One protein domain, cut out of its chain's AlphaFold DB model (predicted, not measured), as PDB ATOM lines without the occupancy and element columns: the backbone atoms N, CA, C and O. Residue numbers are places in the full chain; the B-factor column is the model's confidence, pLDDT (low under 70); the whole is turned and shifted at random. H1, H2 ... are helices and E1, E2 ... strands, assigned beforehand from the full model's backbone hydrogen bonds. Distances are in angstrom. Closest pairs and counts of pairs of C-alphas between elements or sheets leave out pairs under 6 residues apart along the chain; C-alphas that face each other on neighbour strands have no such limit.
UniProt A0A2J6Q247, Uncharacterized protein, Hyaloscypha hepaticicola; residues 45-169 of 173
ATOM      1  N   ILE A  45     -10.383  43.250  27.160       98.00
ATOM      2  CA  ILE A  45     -11.626  43.511  26.427       98.00
ATOM      3  C   ILE A  45     -11.290  44.197  25.111       98.00
ATOM      4  O   ILE A  45     -10.440  45.092  25.051       98.00
ATOM      5  N   ARG A  46     -11.957  43.773  24.039       97.88
ATOM      6  CA  ARG A  46     -11.854  44.445  22.750       97.88
ATOM      7  C   ARG A  46     -12.758  45.672  22.766       97.88
ATOM      8  O   ARG A  46     -13.970  45.540  22.883       97.88
ATOM      9  N   ILE A  47     -12.182  46.849  22.569       97.25
ATOM     10  CA  ILE A  47     -12.931  48.082  22.334       97.25
ATOM     11  C   ILE A  47     -12.759  48.533  20.886       97.25
ATOM     12  O   ILE A  47     -11.727  48.291  20.254       97.25
ATOM     13  N   THR A  48     -13.773  49.199  20.356       97.12
ATOM     14  CA  THR A  48     -13.735  49.871  19.062       97.12
ATOM     15  C   THR A  48     -13.938  51.354  19.293       97.12
ATOM     16  O   THR A  48     -14.931  51.761  19.890       97.12
ATOM     17  N   VAL A  49     -13.007  52.160  18.803       96.25
ATOM     18  CA  VAL A  49     -13.043  53.619  18.914       96.25
ATOM     19  C   VAL A  49     -13.138  54.238  17.528       96.25
ATOM     20  O   VAL A  49     -12.502  53.772  16.576       96.25
ATOM     21  N   ILE A  50     -13.948  55.285  17.404       95.81
ATOM     22  CA  ILE A  50     -14.037  56.107  16.200       95.81
ATOM     23  C   ILE A  50     -13.397  57.451  16.504       95.81
ATOM     24  O   ILE A  50     -13.811  58.153  17.420       95.81
ATOM     25  N   SER A  51     -12.407  57.815  15.702       94.56
ATOM     26  CA  SER A  51     -11.589  59.009  15.884       94.56
ATOM     27  C   SER A  51     -11.732  59.952  14.694       94.56
ATOM     28  O   SER A  51     -11.990  59.488  13.574       94.56
ATOM     29  N   PRO A  52     -11.543  61.268  14.890       92.69
ATOM     30  CA  PRO A  52     -11.467  62.193  13.772       92.69
ATOM     31  C   PRO A  52     -10.238  61.864  12.916       92.69
ATOM     32  O   PRO A  52      -9.124  61.696  13.406       92.69
ATOM     33  N   GLY A  53     -10.457  61.743  11.617       86.12
ATOM     34  CA  GLY A  53      -9.431  61.621  10.595       86.12
ATOM     35  C   GLY A  53      -9.104  62.971   9.961       86.12
ATOM     36  O   GLY A  53      -9.688  64.017  10.257       86.12
ATOM     37  N   SER A  54      -8.150  62.952   9.036       80.38
ATOM     38  CA  SER A  54      -7.829  64.142   8.248       80.38
ATOM     39  C   SER A  54      -8.965  64.469   7.271       80.38
ATOM     40  O   SER A  54      -9.640  63.577   6.772       80.38
ATOM     41  N   ALA A  55      -9.171  65.758   6.989       82.81
ATOM     42  CA  ALA A  55     -10.186  66.248   6.046       82.81
ATOM     43  C   ALA A  55     -11.654  65.888   6.382       82.81
ATOM     44  O   ALA A  55     -12.509  65.923   5.499       82.81
ATOM     45  N   GLY A  56     -11.964  65.614   7.654       79.06
ATOM     46  CA  GLY A  56     -13.333  65.345   8.112       79.06
ATOM     47  C   GLY A  56     -13.799  63.900   7.909       79.06
ATOM     48  O   GLY A  56     -14.970  63.609   8.139       79.06
ATOM     49  N   GLU A  57     -12.906  62.999   7.496       89.06
ATOM     50  CA  GLU A  57     -13.156  61.558   7.551       89.06
ATOM     51  C   GLU A  57     -13.062  61.053   8.995       89.06
ATOM     52  O   GLU A  57     -12.489  61.714   9.855       89.06
ATOM     53  N   THR A  58     -13.605  59.872   9.277       92.69
ATOM     54  CA  THR A  58     -13.461  59.201  10.577       92.69
ATOM     55  C   THR A  58     -12.651  57.926  10.422       92.69
ATOM     56  O   THR A  58     -12.816  57.206   9.438       92.69
ATOM     57  N   THR A  59     -11.821  57.610  11.411       93.94
ATOM     58  CA  THR A  59     -11.054  56.358  11.453       93.94
ATOM     59  C   THR A  59     -11.589  55.458  12.552       93.94
ATOM     60  O   THR A  59     -11.723  55.891  13.693       93.94
ATOM     61  N   THR A  60     -11.859  54.198  12.225       95.38
ATOM     62  CA  THR A  60     -12.226  53.173  13.208       95.38
ATOM     63  C   THR A  60     -10.991  52.376  13.605       95.38
ATOM     64  O   THR A  60     -10.303  51.832  12.740       95.38
ATOM     65  N   THR A  61     -10.724  52.278  14.905       95.62
ATOM     66  CA  THR A  61      -9.603  51.509  15.459       95.62
ATOM     67  C   THR A  61     -10.119  50.508  16.483       95.62
ATOM     68  O   THR A  61     -10.883  50.871  17.373       95.62
ATOM     69  N   ALA A  62      -9.695  49.250  16.368       95.88
ATOM     70  CA  ALA A  62      -9.948  48.235  17.383       95.88
ATOM     71  C   ALA A  62      -8.735  48.119  18.314       95.88
ATOM     72  O   ALA A  62      -7.597  48.072  17.845       95.88
ATOM     73  N   LEU A  63      -8.984  48.045  19.616       95.81
ATOM     74  CA  LEU A  63      -7.971  48.007  20.666       95.81
ATOM     75  C   LEU A  63      -8.281  46.849  21.615       95.81
ATOM     76  O   LEU A  63      -9.436  46.655  21.984       95.81
ATOM     77  N   SER A  64      -7.262  46.109  22.043       97.12
ATOM     78  CA  SER A  64      -7.376  45.203  23.191       97.12
ATOM     79  C   SER A  64      -6.915  45.947  24.434       97.12
ATOM     80  O   SER A  64      -5.735  46.284  24.542       97.12
ATOM     81  N   VAL A  65      -7.833  46.222  25.359       97.50
ATOM     82  CA  VAL A  65      -7.524  46.899  26.622       97.50
ATOM     83  C   VAL A  65      -7.403  45.842  27.722       97.50
ATOM     84  O   VAL A  65      -8.403  45.206  28.062       97.50
ATOM     85  N   PRO A  66      -6.190  45.606  28.254       96.44
ATOM     86  CA  PRO A  66      -5.974  44.609  29.291       96.44
ATOM     87  C   PRO A  66      -6.636  45.007  30.608       96.44
ATOM     88  O   PRO A  66      -6.629  46.176  30.987       96.44
ATOM     89  N   LEU A  67      -7.173  44.015  31.318       95.44
ATOM     90  CA  LEU A  67      -7.705  44.195  32.670       95.44
ATOM     91  C   LEU A  67      -6.575  44.294  33.699       95.44
ATOM     92  O   LEU A  67      -6.640  45.098  34.626       95.44
ATOM     93  N   PHE A  68      -5.512  43.507  33.508       94.00
ATOM     94  CA  PHE A  68      -4.396  43.376  34.446       94.00
ATOM     95  C   PHE A  68      -3.042  43.483  33.745       94.00
ATOM     96  O   PHE A  68      -2.919  43.223  32.548       94.00
ATOM     97  N   THR A  69      -2.005  43.845  34.502       90.56
ATOM     98  CA  THR A  69      -0.619  43.895  34.002       90.56
ATOM     99  C   THR A  69      -0.014  42.512  33.781       90.56
ATOM    100  O   THR A  69       0.888  42.355  32.959       90.56
ATOM    101  N   ASP A  70      -0.475  41.522  34.543       89.94
ATOM    102  CA  ASP A  70       0.041  40.161  34.540       89.94
ATOM    103  C   ASP A  70      -1.012  39.155  35.030       89.94
ATOM    104  O   ASP A  70      -2.128  39.505  35.415       89.94
ATOM    105  N   CYS A  71      -0.623  37.882  35.027       88.50
ATOM    106  CA  CYS A  71      -1.466  36.769  35.449       88.50
ATOM    107  C   CYS A  71      -1.520  36.523  36.958       88.50
ATOM    108  O   CYS A  71      -2.015  35.487  37.395       88.50
ATOM    109  N   THR A  72      -0.985  37.432  37.772       88.69
ATOM    110  CA  THR A  72      -1.261  37.430  39.211       88.69
ATOM    111  C   THR A  72      -2.543  38.185  39.538       88.69
ATOM    112  O   THR A  72      -3.012  38.087  40.666       88.69
ATOM    113  N   TYR A  73      -3.101  38.923  38.567       89.56
ATOM    114  CA  TYR A  73      -4.386  39.628  38.648       89.56
ATOM    115  C   TYR A  73      -4.513  40.576  39.853       89.56
ATOM    116  O   TYR A  73      -5.605  40.899  40.306       89.56
ATOM    117  N   GLN A  74      -3.381  41.045  40.386       86.06
ATOM    118  CA  GLN A  74      -3.343  41.942  41.546       86.06
ATOM    119  C   GLN A  74      -3.363  43.421  41.160       86.06
ATOM    120  O   GLN A  74      -3.700  44.265  41.985       86.06
ATOM    121  N   THR A  75      -2.932  43.749  39.941       89.44
ATOM    122  CA  THR A  75      -2.751  45.135  39.499       89.44
ATOM    123  C   THR A  75      -3.471  45.360  38.182       89.44
ATOM    124  O   THR A  75      -3.152  44.728  37.174       89.44
ATOM    125  N   THR A  76      -4.436  46.278  38.199       91.88
ATOM    126  CA  THR A  76      -5.107  46.745  36.986       91.88
ATOM    127  C   THR A  76      -4.158  47.567  36.130       91.88
ATOM    128  O   THR A  76      -3.210  48.166  36.640       91.88
ATOM    129  N   THR A  77      -4.447  47.673  34.841       92.75
ATOM    130  CA  THR A  77      -3.610  48.433  33.912       92.75
ATOM    131  C   THR A  77      -4.417  49.455  33.122       92.75
ATOM    132  O   THR A  77      -5.628  49.333  32.969       92.75
ATOM    133  N   GLN A  78      -3.726  50.483  32.641       94.38
ATOM    134  CA  GLN A  78      -4.274  51.523  31.781       94.38
ATOM    135  C   GLN A  78      -3.472  51.567  30.483       94.38
ATOM    136  O   GLN A  78      -2.253  51.380  30.484       94.38
ATOM    137  N   VAL A  79      -4.148  51.855  29.376       96.00
ATOM    138  CA  VAL A  79      -3.523  52.051  28.069       96.00
ATOM    139  C   VAL A  79      -3.470  53.542  27.774       96.00
ATOM    140  O   VAL A  79      -4.498  54.189  27.578       96.00
ATOM    141  N   THR A  80      -2.260  54.091  27.727       95.25
ATOM    142  CA  THR A  80      -2.033  55.479  27.318       95.25
ATOM    143  C   THR A  80      -2.069  55.590  25.788       95.25
ATOM    144  O   THR A  80      -1.438  54.770  25.111       95.25
ATOM    145  N   PRO A  81      -2.762  56.592  25.220       94.19
ATOM    146  CA  PRO A  81      -2.736  56.864  23.790       94.19
ATOM    147  C   PRO A  81      -1.332  57.099  23.220       94.19
ATOM    148  O   PRO A  81      -0.406  57.515  23.917       94.19
ATOM    149  N   GLY A  82      -1.180  56.857  21.920       86.38
ATOM    150  CA  GLY A  82       0.081  56.980  21.193       86.38
ATOM    151  C   GLY A  82      -0.116  56.821  19.685       86.38
ATOM    152  O   GLY A  82      -1.207  57.008  19.167       86.38
ATOM    153  N   GLN A  83       0.926  56.439  18.942       79.31
ATOM    154  CA  GLN A  83       0.814  56.332  17.476       79.31
ATOM    155  C   GLN A  83      -0.181  55.261  16.993       79.31
ATOM    156  O   GLN A  83      -0.746  55.409  15.915       79.31
ATOM    157  N   ALA A  84      -0.379  54.188  17.766       85.44
ATOM    158  CA  ALA A  84      -1.260  53.068  17.413       85.44
ATOM    159  C   ALA A  84      -2.561  53.022  18.234       85.44
ATOM    160  O   ALA A  84      -3.419  52.182  17.977       85.44
ATOM    161  N   VAL A  85      -2.697  53.907  19.223       94.19
ATOM    162  CA  VAL A  85      -3.847  53.978  20.126       94.19
ATOM    163  C   VAL A  85      -4.374  55.411  20.073       94.19
ATOM    164  O   VAL A  85      -3.628  56.312  20.455       94.19
ATOM    165  N   PRO A  86      -5.608  55.658  19.609       94.94
ATOM    166  CA  PRO A  86      -6.070  57.016  19.353       94.94
ATOM    167  C   PRO A  86      -6.044  57.921  20.585       94.94
ATOM    168  O   PRO A  86      -6.493  57.531  21.661       94.94
ATOM    169  N   SER A  87      -5.534  59.139  20.406       95.81
ATOM    170  CA  SER A  87      -5.542  60.205  21.416       95.81
ATOM    171  C   SER A  87      -6.788  61.081  21.356       95.81
ATOM    172  O   SER A  87      -6.992  61.907  22.233       95.81
ATOM    173  N   GLU A  88      -7.610  60.916  20.323       95.25
ATOM    174  CA  GLU A  88      -8.862  61.639  20.139       95.25
ATOM    175  C   GLU A  88      -9.966  60.665  19.742       95.25
ATOM    176  O   GLU A  88      -9.745  59.791  18.898       95.25
ATOM    177  N   VAL A  89     -11.150  60.805  20.333       95.38
ATOM    178  CA  VAL A  89     -12.280  59.895  20.109       95.38
ATOM    179  C   VAL A  89     -13.586  60.677  20.019       95.38
ATOM    180  O   VAL A  89     -13.807  61.637  20.749       95.38
ATOM    181  N   ILE A  90     -14.452  60.254  19.105       95.69
ATOM    182  CA  ILE A  90     -15.806  60.774  18.885       95.69
ATOM    183  C   ILE A  90     -16.848  59.800  19.433       95.69
ATOM    184  O   ILE A  90     -17.877  60.218  19.956       95.69
ATOM    185  N   SER A  91     -16.615  58.498  19.279       95.69
ATOM    186  CA  SER A  91     -17.507  57.453  19.774       95.69
ATOM    187  C   SER A  91     -16.722  56.197  20.132       95.69
ATOM    188  O   SER A  91     -15.617  55.972  19.624       95.69
ATOM    189  N   SER A  92     -17.298  55.363  20.987       96.25
ATOM    190  CA  SER A  92     -16.682  54.104  21.398       96.25
ATOM    191  C   SER A  92     -17.713  53.021  21.681       96.25
ATOM    192  O   SER A  92     -18.845  53.315  22.047       96.25
ATOM    193  N   SER A  93     -17.288  51.770  21.534       97.38
ATOM    194  CA  SER A  93     -18.030  50.567  21.928       97.38
ATOM    195  C   SER A  93     -17.073  49.503  22.459       97.38
ATOM    196  O   SER A  93     -15.879  49.529  22.146       97.38
ATOM    197  N   ALA A  94     -17.585  48.558  23.238       97.44
ATOM    198  CA  ALA A  94     -16.826  47.444  23.791       97.44
ATOM    199  C   ALA A  94     -17.520  46.103  23.521       97.44
ATOM    200  O   ALA A  94     -18.740  45.987  23.572       97.44
ATOM    201  N   ASP A  95     -16.733  45.071  23.237       96.62
ATOM    202  CA  ASP A  95     -17.214  43.698  23.132       96.62
ATOM    203  C   ASP A  95     -17.099  43.010  24.498       96.62
ATOM    204  O   ASP A  95     -16.051  42.462  24.840       96.62
ATOM    205  N   TYR A  96     -18.185  43.044  25.272       95.81
ATOM    206  CA  TYR A  96     -18.300  42.342  26.556       95.81
ATOM    207  C   TYR A  96     -18.815  40.899  26.412       95.81
ATOM    208  O   TYR A  96     -19.235  40.297  27.394       95.81
ATOM    209  N   SER A  97     -18.817  40.316  25.206       94.94
ATOM    210  CA  SER A  97     -19.249  38.921  25.016       94.94
ATOM    211  C   SER A  97     -18.155  37.894  25.321       94.94
ATOM    212  O   SER A  97     -18.444  36.707  25.466       94.94
ATOM    213  N   GLN A  98     -16.893  38.328  25.390       95.69
ATOM    214  CA  GLN A  98     -15.741  37.459  25.610       95.69
ATOM    215  C   GLN A  98     -14.506  38.250  26.052       95.69
ATOM    216  O   GLN A  98     -14.337  39.420  25.711       95.69
ATOM    217  N   TYR A  99     -13.574  37.561  26.712       97.00
ATOM    218  CA  TYR A  99     -12.215  38.064  26.889       97.00
ATOM    219  C   TYR A  99     -11.337  37.728  25.687       97.00
ATOM    220  O   TYR A  99     -11.462  36.668  25.064       97.00
ATOM    221  N   VAL A 100     -10.401  38.623  25.398       97.50
ATOM    222  CA  VAL A 100      -9.415  38.480  24.327       97.50
ATOM    223  C   VAL A 100      -7.986  38.586  24.855       97.50
ATOM    224  O   VAL A 100      -7.748  39.079  25.958       97.50
ATOM    225  N   ASP A 101      -7.024  38.125  24.060       95.56
ATOM    226  CA  ASP A 101      -5.602  38.376  24.275       95.56
ATOM    227  C   ASP A 101      -5.196  39.803  23.846       95.56
ATOM    228  O   ASP A 101      -5.976  40.576  23.274       95.56
ATOM    229  N   ALA A 102      -3.927  40.149  24.074       92.81
ATOM    230  CA  ALA A 102      -3.354  41.438  23.678       92.81
ATOM    231  C   ALA A 102      -3.394  41.706  22.156       92.81
ATOM    232  O   ALA A 102      -3.287  42.854  21.733       92.81
ATOM    233  N   ASN A 103      -3.556  40.668  21.331       94.06
ATOM    234  CA  ASN A 103      -3.704  40.778  19.878       94.06
ATOM    235  C   ASN A 103      -5.185  40.832  19.448       94.06
ATOM    236  O   ASN A 103      -5.493  41.031  18.270       94.06
ATOM    237  N   GLY A 104      -6.108  40.643  20.392       94.62
ATOM    238  CA  GLY A 104      -7.548  40.637  20.190       94.62
ATOM    239  C   GLY A 104      -8.125  39.283  19.772       94.62
ATOM    240  O   GLY A 104      -9.298  39.215  19.395       94.62
ATOM    241  N   ASN A 105      -7.355  38.201  19.808       96.12
ATOM    242  CA  ASN A 105      -7.912  36.865  19.603       96.12
ATOM    243  C   ASN A 105      -8.678  36.429  20.849       96.12
ATOM    244  O   ASN A 105      -8.326  36.846  21.947       96.12
ATOM    245  N   ALA A 106      -9.683  35.564  20.694       96.12
ATOM    246  CA  ALA A 106     -10.366  34.968  21.839       96.12
ATOM    247  C   ALA A 106      -9.346  34.366  22.816       96.12
ATOM    248  O   ALA A 106      -8.408  33.680  22.391       96.12
ATOM    249  N   LEU A 107      -9.525  34.648  24.106       95.38
ATOM    250  CA  LEU A 107      -8.610  34.186  25.137       95.38
ATOM    251  C   LEU A 107      -8.563  32.655  25.132       95.38
ATOM    252  O   LEU A 107      -9.597  31.981  25.082       95.38
ATOM    253  N   ASP A 108      -7.358  32.090  25.156       93.38
ATOM    254  CA  ASP A 108      -7.215  30.644  25.129       93.38
ATOM    255  C   ASP A 108      -7.809  30.012  26.396       93.38
ATOM    256  O   ASP A 108      -7.820  30.598  27.480       93.38
ATOM    257  N   LYS A 109      -8.289  28.775  26.260       91.31
ATOM    258  CA  LYS A 109      -9.001  28.081  27.337       91.31
ATOM    259  C   LYS A 109      -8.178  27.948  28.622       91.31
ATOM    260  O   LYS A 109      -8.757  27.943  29.703       91.31
ATOM    261  N   ASN A 110      -6.857  27.802  28.526       91.62
ATOM    262  CA  ASN A 110      -6.019  27.633  29.707       91.62
ATOM    263  C   ASN A 110      -5.881  28.953  30.476       91.62
ATOM    264  O   ASN A 110      -6.071  28.972  31.693       91.62
ATOM    265  N   SER A 111      -5.614  30.053  29.770       92.62
ATOM    266  CA  SER A 111      -5.572  31.394  30.365       92.62
ATOM    267  C   SER A 111      -6.933  31.801  30.930       92.62
ATOM    268  O   SER A 111      -7.001  32.291  32.054       92.62
ATOM    269  N   LEU A 112      -8.023  31.509  30.211       91.94
ATOM    270  CA  LEU A 112      -9.386  31.758  30.682       91.94
ATOM    271  C   LEU A 112      -9.690  30.991  31.971       91.94
ATOM    272  O   LEU A 112     -10.138  31.591  32.938       91.94
ATOM    273  N   ASN A 113      -9.402  29.688  32.027       89.69
ATOM    274  CA  ASN A 113      -9.610  28.905  33.246       89.69
ATOM    275  C   ASN A 113      -8.786  29.446  34.422       89.69
ATOM    276  O   ASN A 113      -9.316  29.595  35.514       89.69
ATOM    277  N   THR A 114      -7.520  29.799  34.183       89.69
ATOM    278  CA  THR A 114      -6.645  30.391  35.212       89.69
ATOM    279  C   THR A 114      -7.218  31.711  35.736       89.69
ATOM    280  O   THR A 114      -7.120  32.014  36.921       89.69
ATOM    281  N   PHE A 115      -7.810  32.513  34.853       90.44
ATOM    282  CA  PHE A 115      -8.473  33.754  35.223       90.44
ATOM    283  C   PHE A 115      -9.768  33.517  36.012       90.44
ATOM    284  O   PHE A 115     -10.006  34.192  37.005       90.44
ATOM    285  N   LEU A 116     -10.578  32.529  35.634       89.38
ATOM    286  CA  LEU A 116     -11.788  32.165  36.379       89.38
ATOM    287  C   LEU A 116     -11.462  31.623  37.778       89.38
ATOM    288  O   LEU A 116     -12.117  31.993  38.747       89.38
ATOM    289  N   GLU A 117     -10.401  30.824  37.910       88.00
ATOM    290  CA  GLU A 117      -9.920  30.317  39.203       88.00
ATOM    291  C   GLU A 117      -9.570  31.448  40.190       88.00
ATOM    292  O   GLU A 117      -9.718  31.266  41.399       88.00
ATOM    293  N   PHE A 118      -9.162  32.629  39.704       86.75
ATOM    294  CA  PHE A 118      -8.904  33.800  40.550       86.75
ATOM    295  C   PHE A 118     -10.172  34.326  41.243       86.75
ATOM    296  O   PHE A 118     -10.107  34.717  42.408       86.75
ATOM    297  N   PHE A 119     -11.325  34.277  40.573       84.38
ATOM    298  CA  PHE A 119     -12.629  34.613  41.164       84.38
ATOM    299  C   PHE A 119     -13.248  33.455  41.956       84.38
ATOM    300  O   PHE A 119     -14.264  33.622  42.631       84.38
ATOM    301  N   GLY A 120     -12.607  32.287  41.911       79.50
ATOM    302  CA  GLY A 120     -13.068  31.050  42.516       79.50
ATOM    303  C   GLY A 120     -14.058  30.290  41.633       79.50
ATOM    304  O   GLY A 120     -14.780  30.857  40.820       79.50
ATOM    305  N   ASP A 121     -14.142  28.978  41.860       69.94
ATOM    306  CA  ASP A 121     -14.948  28.026  41.074       69.94
ATOM    307  C   ASP A 121     -16.472  28.293  41.076       69.94
ATOM    308  O   ASP A 121     -17.238  27.504  40.528       69.94
ATOM    309  N   SER A 122     -16.943  29.336  41.765       70.62
ATOM    310  CA  SER A 122     -18.369  29.584  42.022       70.62
ATOM    311  C   SER A 122     -18.992  30.671  41.149       70.62
ATOM    312  O   SER A 122     -20.196  30.892  41.269       70.62
ATOM    313  N   VAL A 123     -18.215  31.351  40.301       81.38
ATOM    314  CA  VAL A 123     -18.724  32.440  39.457       81.38
ATOM    315  C   VAL A 123     -18.614  32.064  37.986       81.38
ATOM    316  O   VAL A 123     -17.530  31.771  37.481       81.38
ATOM    317  N   ASP A 124     -19.754  32.077  37.300       88.62
ATOM    318  CA  ASP A 124     -19.813  31.824  35.866       88.62
ATOM    319  C   ASP A 124     -19.167  32.975  35.081       88.62
ATOM    320  O   ASP A 124     -19.275  34.143  35.455       88.62
ATOM    321  N   LEU A 125     -18.533  32.646  33.953       90.56
ATOM    322  CA  LEU A 125     -17.879  33.621  33.074       90.56
ATOM    323  C   LEU A 125     -18.804  34.787  32.697       90.56
ATOM    324  O   LEU A 125     -18.375  35.938  32.726       90.56
ATOM    325  N   ASP A 126     -20.065  34.492  32.382       91.00
ATOM    326  CA  ASP A 126     -21.051  35.495  31.972       91.00
ATOM    327  C   ASP A 126     -21.269  36.549  33.071       91.00
ATOM    328  O   ASP A 126     -21.340  37.739  32.784       91.00
ATOM    329  N   ILE A 127     -21.259  36.133  34.342       90.25
ATOM    330  CA  ILE A 127     -21.416  37.027  35.499       90.25
ATOM    331  C   ILE A 127     -20.200  37.945  35.674       90.25
ATOM    332  O   ILE A 127     -20.341  39.085  36.119       90.25
ATOM    333  N   ILE A 128     -19.000  37.471  35.337       91.81
ATOM    334  CA  ILE A 128     -17.771  38.277  35.408       91.81
ATOM    335  C   ILE A 128     -17.730  39.265  34.233       91.81
ATOM    336  O   ILE A 128     -17.377  40.429  34.418       91.81
ATOM    337  N   LEU A 129     -18.149  38.836  33.039       93.12
ATOM    338  CA  LEU A 129     -18.277  39.711  31.872       93.12
ATOM    339  C   LEU A 129     -19.307  40.824  32.106       93.12
ATOM    340  O   LEU A 129     -19.012  41.978  31.808       93.12
ATOM    341  N   GLU A 130     -20.454  40.519  32.719       91.12
ATOM    342  CA  GLU A 130     -21.469  41.513  33.110       91.12
ATOM    343  C   GLU A 130     -20.957  42.541  34.132       91.12
ATOM    344  O   GLU A 130     -21.461  43.661  34.199       91.12
ATOM    345  N   GLN A 131     -19.947  42.174  34.920       91.44
ATOM    346  CA  GLN A 131     -19.308  43.041  35.914       91.44
ATOM    347  C   GLN A 131     -18.020  43.694  35.404       91.44
ATOM    348  O   GLN A 131     -17.365  44.453  36.124       91.44
ATOM    349  N   THR A 132     -17.648  43.418  34.155       95.00
ATOM    350  CA  THR A 132     -16.524  44.067  33.497       95.00
ATOM    351  C   THR A 132     -16.994  45.375  32.874       95.00
ATOM    352  O   THR A 132     -17.967  45.410  32.128       95.00
ATOM    353  N   ALA A 133     -16.268  46.458  33.135       95.31
ATOM    354  CA  ALA A 133     -16.543  47.764  32.557       95.31
ATOM    355  C   ALA A 133     -15.262  48.386  32.007       95.31
ATOM    356  O   ALA A 133     -14.218  48.392  32.660       95.31
ATOM    357  N   CYS A 134     -15.359  48.948  30.808       97.06
ATOM    358  CA  CYS A 134     -14.317  49.754  30.194       97.06
ATOM    359  C   CYS A 134     -14.690  51.234  30.221       97.06
ATOM    360  O   CYS A 134     -15.863  51.601  30.155       97.06
ATOM    361  N   GLY A 135     -13.683  52.094  30.290       95.88
ATOM    362  CA  GLY A 135     -13.849  53.534  30.323       95.88
ATOM    363  C   GLY A 135     -12.730  54.279  29.611       95.88
ATOM    364  O   GLY A 135     -11.610  53.781  29.449       95.88
ATOM    365  N   ILE A 136     -13.062  55.495  29.199       96.94
ATOM    366  CA  ILE A 136     -12.153  56.481  28.625       96.94
ATOM    367  C   ILE A 136     -12.026  57.611  29.635       96.94
ATOM    368  O   ILE A 136     -13.024  58.221  30.011       96.94
ATOM    369  N   THR A 137     -10.801  57.901  30.065       96.88
ATOM    370  CA  THR A 137     -10.523  59.112  30.842       96.88
ATOM    371  C   THR A 137     -10.110  60.216  29.881       96.88
ATOM    372  O   THR A 137      -9.149  60.033  29.131       96.88
ATOM    373  N   ASP A 138     -10.803  61.351  29.895       94.88
ATOM    374  CA  ASP A 138     -10.456  62.515  29.076       94.88
ATOM    375  C   ASP A 138      -9.339  63.372  29.704       94.88
ATOM    376  O   ASP A 138      -8.946  63.192  30.862       94.88
ATOM    377  N   ALA A 139      -8.824  64.344  28.950       93.69
ATOM    378  CA  ALA A 139      -7.799  65.282  29.423       93.69
ATOM    379  C   ALA A 139      -8.247  66.176  30.605       93.69
ATOM    380  O   ALA A 139      -7.409  66.777  31.281       93.69
ATOM    381  N   ASN A 140      -9.551  66.255  30.886       93.50
ATOM    382  CA  ASN A 140     -10.119  66.963  32.035       93.50
ATOM    383  C   ASN A 140     -10.344  66.044  33.252       93.50
ATOM    384  O   ASN A 140     -10.790  66.526  34.294       93.50
ATOM    385  N   ASN A 141      -9.978  64.761  33.162       92.94
ATOM    386  CA  ASN A 141     -10.224  63.699  34.145       92.94
ATOM    387  C   ASN A 141     -11.700  63.297  34.305       92.94
ATOM    388  O   ASN A 141     -12.070  62.727  35.334       92.94
ATOM    389  N   ASN A 142     -12.548  63.566  33.313       93.94
ATOM    390  CA  ASN A 142     -13.868  62.948  33.249       93.94
ATOM    391  C   ASN A 142     -13.723  61.511  32.747       93.94
ATOM    392  O   ASN A 142     -12.921  61.241  31.855       93.94
ATOM    393  N   ILE A 143     -14.519  60.605  33.311       93.94
ATOM    394  CA  ILE A 143     -14.551  59.199  32.913       93.94
ATOM    395  C   ILE A 143     -15.863  58.949  32.177       93.94
ATOM    396  O   ILE A 143     -16.934  59.188  32.737       93.94
ATOM    397  N   ASP A 144     -15.769  58.455  30.947       94.19
ATOM    398  CA  ASP A 144     -16.906  57.982  30.162       94.19
ATOM    399  C   ASP A 144     -16.881  56.451  30.090       94.19
ATOM    400  O   ASP A 144     -15.859  55.861  29.731       94.19
ATOM    401  N   THR A 145     -17.975  55.800  30.489       95.12
ATOM    402  CA  THR A 145     -18.090  54.336  30.470       95.12
ATOM    403  C   THR A 145     -18.494  53.860  29.080       95.12
ATOM    404  O   THR A 145     -19.578  54.182  28.594       95.12
ATOM    405  N   ILE A 146     -17.660  53.009  28.486       96.12
ATOM    406  CA  ILE A 146     -17.872  52.461  27.150       96.12
ATOM    407  C   ILE A 146     -18.983  51.408  27.204       96.12
ATOM    408  O   ILE A 146     -18.860  50.393  27.891       96.12
ATOM    409  N   GLN A 147     -20.052  51.637  26.447       94.62
ATOM    410  CA  GLN A 147     -21.168  50.701  26.305       94.62
ATOM    411  C   GLN A 147     -20.882  49.633  25.238       94.62
ATOM    412  O   GLN A 147     -19.913  49.728  24.484       94.62
ATOM    413  N   SER A 148     -21.735  48.608  25.156       93.06
ATOM    414  CA  SER A 148     -21.639  47.589  24.098       93.06
ATOM    415  C   SER A 148     -21.945  48.149  22.708       93.06
ATOM    416  O   SER A 148     -21.370  47.719  21.709       93.06
ATOM    417  N   ASP A 149     -22.846  49.126  22.653       90.19
ATOM    418  CA  ASP A 149     -23.221  49.816  21.428       90.19
ATOM    419  C   ASP A 149     -22.286  51.001  21.161       90.19
ATOM    420  O   ASP A 149     -21.616  51.517  22.055       90.19
ATOM    421  N   ASN A 150     -22.210  51.419  19.897       86.38
ATOM    422  CA  ASN A 150     -21.371  52.545  19.505       86.38
ATOM    423  C   ASN A 150     -22.020  53.867  19.925       86.38
ATOM    424  O   ASN A 150     -22.824  54.434  19.184       86.38
ATOM    425  N   GLU A 151     -21.637  54.346  21.103       88.88
ATOM    426  CA  GLU A 151     -22.183  55.548  21.725       88.88
ATOM    427  C   GLU A 151     -21.287  56.763  21.484       88.88
ATOM    428  O   GLU A 151     -20.054  56.688  21.518       88.88
ATOM    429  N   ALA A 152     -21.923  57.901  21.210       89.81
ATOM    430  CA  ALA A 152     -21.226  59.151  20.951       89.81
ATOM    431  C   ALA A 152     -20.697  59.760  22.257       89.81
ATOM    432  O   ALA A 152     -21.465  60.063  23.170       89.81
ATOM    433  N   LEU A 153     -19.397  60.040  22.298       88.19
ATOM    434  CA  LEU A 153     -18.764  60.776  23.386       88.19
ATOM    435  C   LEU A 153     -19.073  62.265  23.248       88.19
ATOM    436  O   LEU A 153     -19.056  62.810  22.145       88.19
ATOM    437  N   ASN A 154     -19.352  62.941  24.365       86.69
ATOM    438  CA  ASN A 154     -19.565  64.394  24.414       86.69
ATOM    439  C   ASN A 154     -20.484  64.931  23.287       86.69
ATOM    440  O   ASN A 154     -20.180  65.929  22.624       86.69
ATOM    441  N   ASN A 155     -21.606  64.245  23.040       85.44
ATOM    442  CA  ASN A 155     -22.566  64.548  21.966       85.44
ATOM    443  C   ASN A 155     -21.971  64.506  20.539       85.44
ATOM    444  O   ASN A 155     -22.418  65.242  19.660       85.44
ATOM    445  N   GLY A 156     -20.961  63.665  20.306       84.12
ATOM    446  CA  GLY A 156     -20.285  63.499  19.016       84.12
ATOM    447  C   GLY A 156     -19.161  64.505  18.758       84.12
ATOM    448  O   GLY A 156     -18.665  64.587  17.634       84.12
ATOM    449  N   ASN A 157     -18.754  65.275  19.768       89.12
ATOM    450  CA  ASN A 157     -17.559  66.107  19.676       89.12
ATOM    451  C   ASN A 157     -16.309  65.267  19.949       89.12
ATOM    452  O   ASN A 157     -16.345  64.367  20.783       89.12
ATOM    453  N   SER A 158     -15.194  65.601  19.292       92.25
ATOM    454  CA  SER A 158     -13.907  64.968  19.597       92.25
ATOM    455  C   SER A 158     -13.504  65.247  21.047       92.25
ATOM    456  O   SER A 158     -13.575  66.389  21.514       92.25
ATOM    457  N   VAL A 159     -13.085  64.197  21.744       94.56
ATOM    458  CA  VAL A 159     -12.578  64.228  23.114       94.56
ATOM    459  C   VAL A 159     -11.118  63.796  23.097       94.56
ATOM    460  O   VAL A 159     -10.794  62.739  22.558       94.56
ATOM    461  N   GLU A 160     -10.247  64.602  23.704       96.31
ATOM    462  CA  GLU A 160      -8.847  64.235  23.929       96.31
ATOM    463  C   GLU A 160      -8.760  63.214  25.069       96.31
ATOM    464  O   GLU A 160      -9.241  63.459  26.180       96.31
ATOM    465  N   VAL A 161      -8.154  62.067  24.786       96.94
ATOM    466  CA  VAL A 161      -8.078  60.918  25.689       96.94
ATOM    467  C   VAL A 161      -6.759  60.927  26.452       96.94
ATOM    468  O   VAL A 161      -5.685  61.057  25.868       96.94
ATOM    469  N   LEU A 162      -6.837  60.722  27.764       97.25
ATOM    470  CA  LEU A 162      -5.691  60.509  28.642       97.25
ATOM    471  C   LEU A 162      -5.331  59.023  28.749       97.25
ATOM    472  O   LEU A 162      -4.156  58.660  28.694       97.25
ATOM    473  N   ASN A 163      -6.329  58.159  28.934       97.62
ATOM    474  CA  ASN A 163      -6.146  56.711  28.987       97.62
ATOM    475  C   ASN A 163      -7.445  55.949  28.701       97.62
ATOM    476  O   ASN A 163      -8.545  56.465  28.900       97.62
ATOM    477  N   TYR A 164      -7.275  54.699  28.275       97.62
ATOM    478  CA  TYR A 164      -8.314  53.676  28.248       97.62
ATOM    479  C   TYR A 164      -8.064  52.696  29.388       97.62
ATOM    480  O   TYR A 164      -6.923  52.276  29.606       97.62
ATOM    481  N   GLN A 165      -9.116  52.289  30.084       97.50
ATOM    482  CA  GLN A 165      -9.012  51.321  31.167       97.50
ATOM    483  C   GLN A 165     -10.200  50.376  31.142       97.50
ATOM    484  O   GLN A 165     -11.323  50.816  30.939       97.50
ATOM    485  N   CYS A 166      -9.957  49.095  31.394       96.88
ATOM    486  CA  CYS A 166     -11.012  48.146  31.712       96.88
ATOM    487  C   CYS A 166     -10.759  47.581  33.104       96.88
ATOM    488  O   CYS A 166      -9.616  47.313  33.476       96.88
ATOM    489  N   ILE A 167     -11.829  47.415  33.868       94.25
ATOM    490  CA  ILE A 167     -11.814  46.840  35.208       94.25
ATOM    491  C   ILE A 167     -12.875  45.756  35.299       94.25
ATOM    492  O   ILE A 167     -13.875  45.781  34.585       94.25
ATOM    493  N   THR A 168     -12.649  44.811  36.195       91.88
ATOM    494  CA  THR A 168     -13.634  43.811  36.581       91.88
ATOM    495  C   THR A 168     -13.583  43.709  38.092       91.88
ATOM    496  O   THR A 168     -12.516  43.507  38.674       91.88
ATOM    497  N   GLU A 169     -14.722  43.882  38.738       79.75
ATOM    498  CA  GLU A 169     -14.845  43.750  40.184       79.75
ATOM    499  C   GLU A 169     -16.090  42.925  40.457       79.75
ATOM    500  O   GLU A 169     -17.158  43.237  39.937       79.75
TER     501      GLU A 169
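AT A GLANCE: This is residues 45 to 169 of the 173 residues of an uncharacterized protein of Hyaloscypha hepaticicola (UniProt A0A2J6Q247). Look first for a sandwich, two strongly twisted three-stranded sheets face to face, with their strands crossed at 30 degrees. H1 lies at one end of it with H2 near, short H3 is toward the other end, and the long unnamed stretch 67 to 90 pairs at two places along E6. The printed part has 125 residues with, in chain order, E1 E2 E3 H1 H2 E4 E5 H3 E6; the sheets, ordered E2 E1 E3 and E5 E4 E6, are both antiparallel. The class is mixed, helices and strands; the whole is compact, with a radius of gyration of the C-alphas of 15.0 A, and only just elongated, spanning 51 by 25 by 23 A.

IN THESE COORDINATES: Find C-alpha 45 at (-11.626, 43.511, 26.427); from there E1 runs 22.6 A to residue 52. E2, residues 58 to 66, covers 24.9 A. E3, residues 91 to 100, covers 21.1 A and bends by 93 degrees at residue 97. Then come H1, residues 109 to 119 and 15.7 A long, and H2, residues 125 to 130. E4, residues 132 to 138, covers 19.9 A, and E5 holds residues 143 to 146. After H3, residues 153 to 156, E6 runs 24.5 A from residue 159 to C-alpha 168 at (-13.634, 43.811, 36.581), bending by 70 degrees at residue 162.

HOW THE PARTS SIT: Begin at the hairpin E1 and E2, where N 47 and O 63 are 2.8 A apart. On the other side of E1 is E3, with N 48 and O 93 at 2.8 A. In the second sheet, E4 and E5 form a hairpin with N 144 and O 136 at 2.9 A, and E4 pairs with E6, N 135 and O 165 at 2.8 A. Between the sheets, the closest C-alphas of E3 and E5 are those of Ser 93 and Ile 146, 5.6 A apart. E5, H3 and E6 make a split strand-helix-strand unit, two strands running the same way with E4 between them, its crossover right-handed. H2 is on the sheet E2 E1 E3 at a height over the sheet of 8.0 A. H1 and H2 are close but not clearly touching, the C-alphas of Leu 116 and Leu 125 being closest at 7.1 A. H3 only grazes both sheets. In H2 every O i to N i+4 pair is within hydrogen-bond range, in H1 5 of 7, and H3 is too short for one.

THE WHOLE: The farthest C-alphas, of Ala 55 and Asp 121, are 52.1 A apart. The printed part has no cut. The link from E2 to E3, 24 residues, is long. Only residue 121 has a pLDDT under 70, and the mean of the printed part is 92.1.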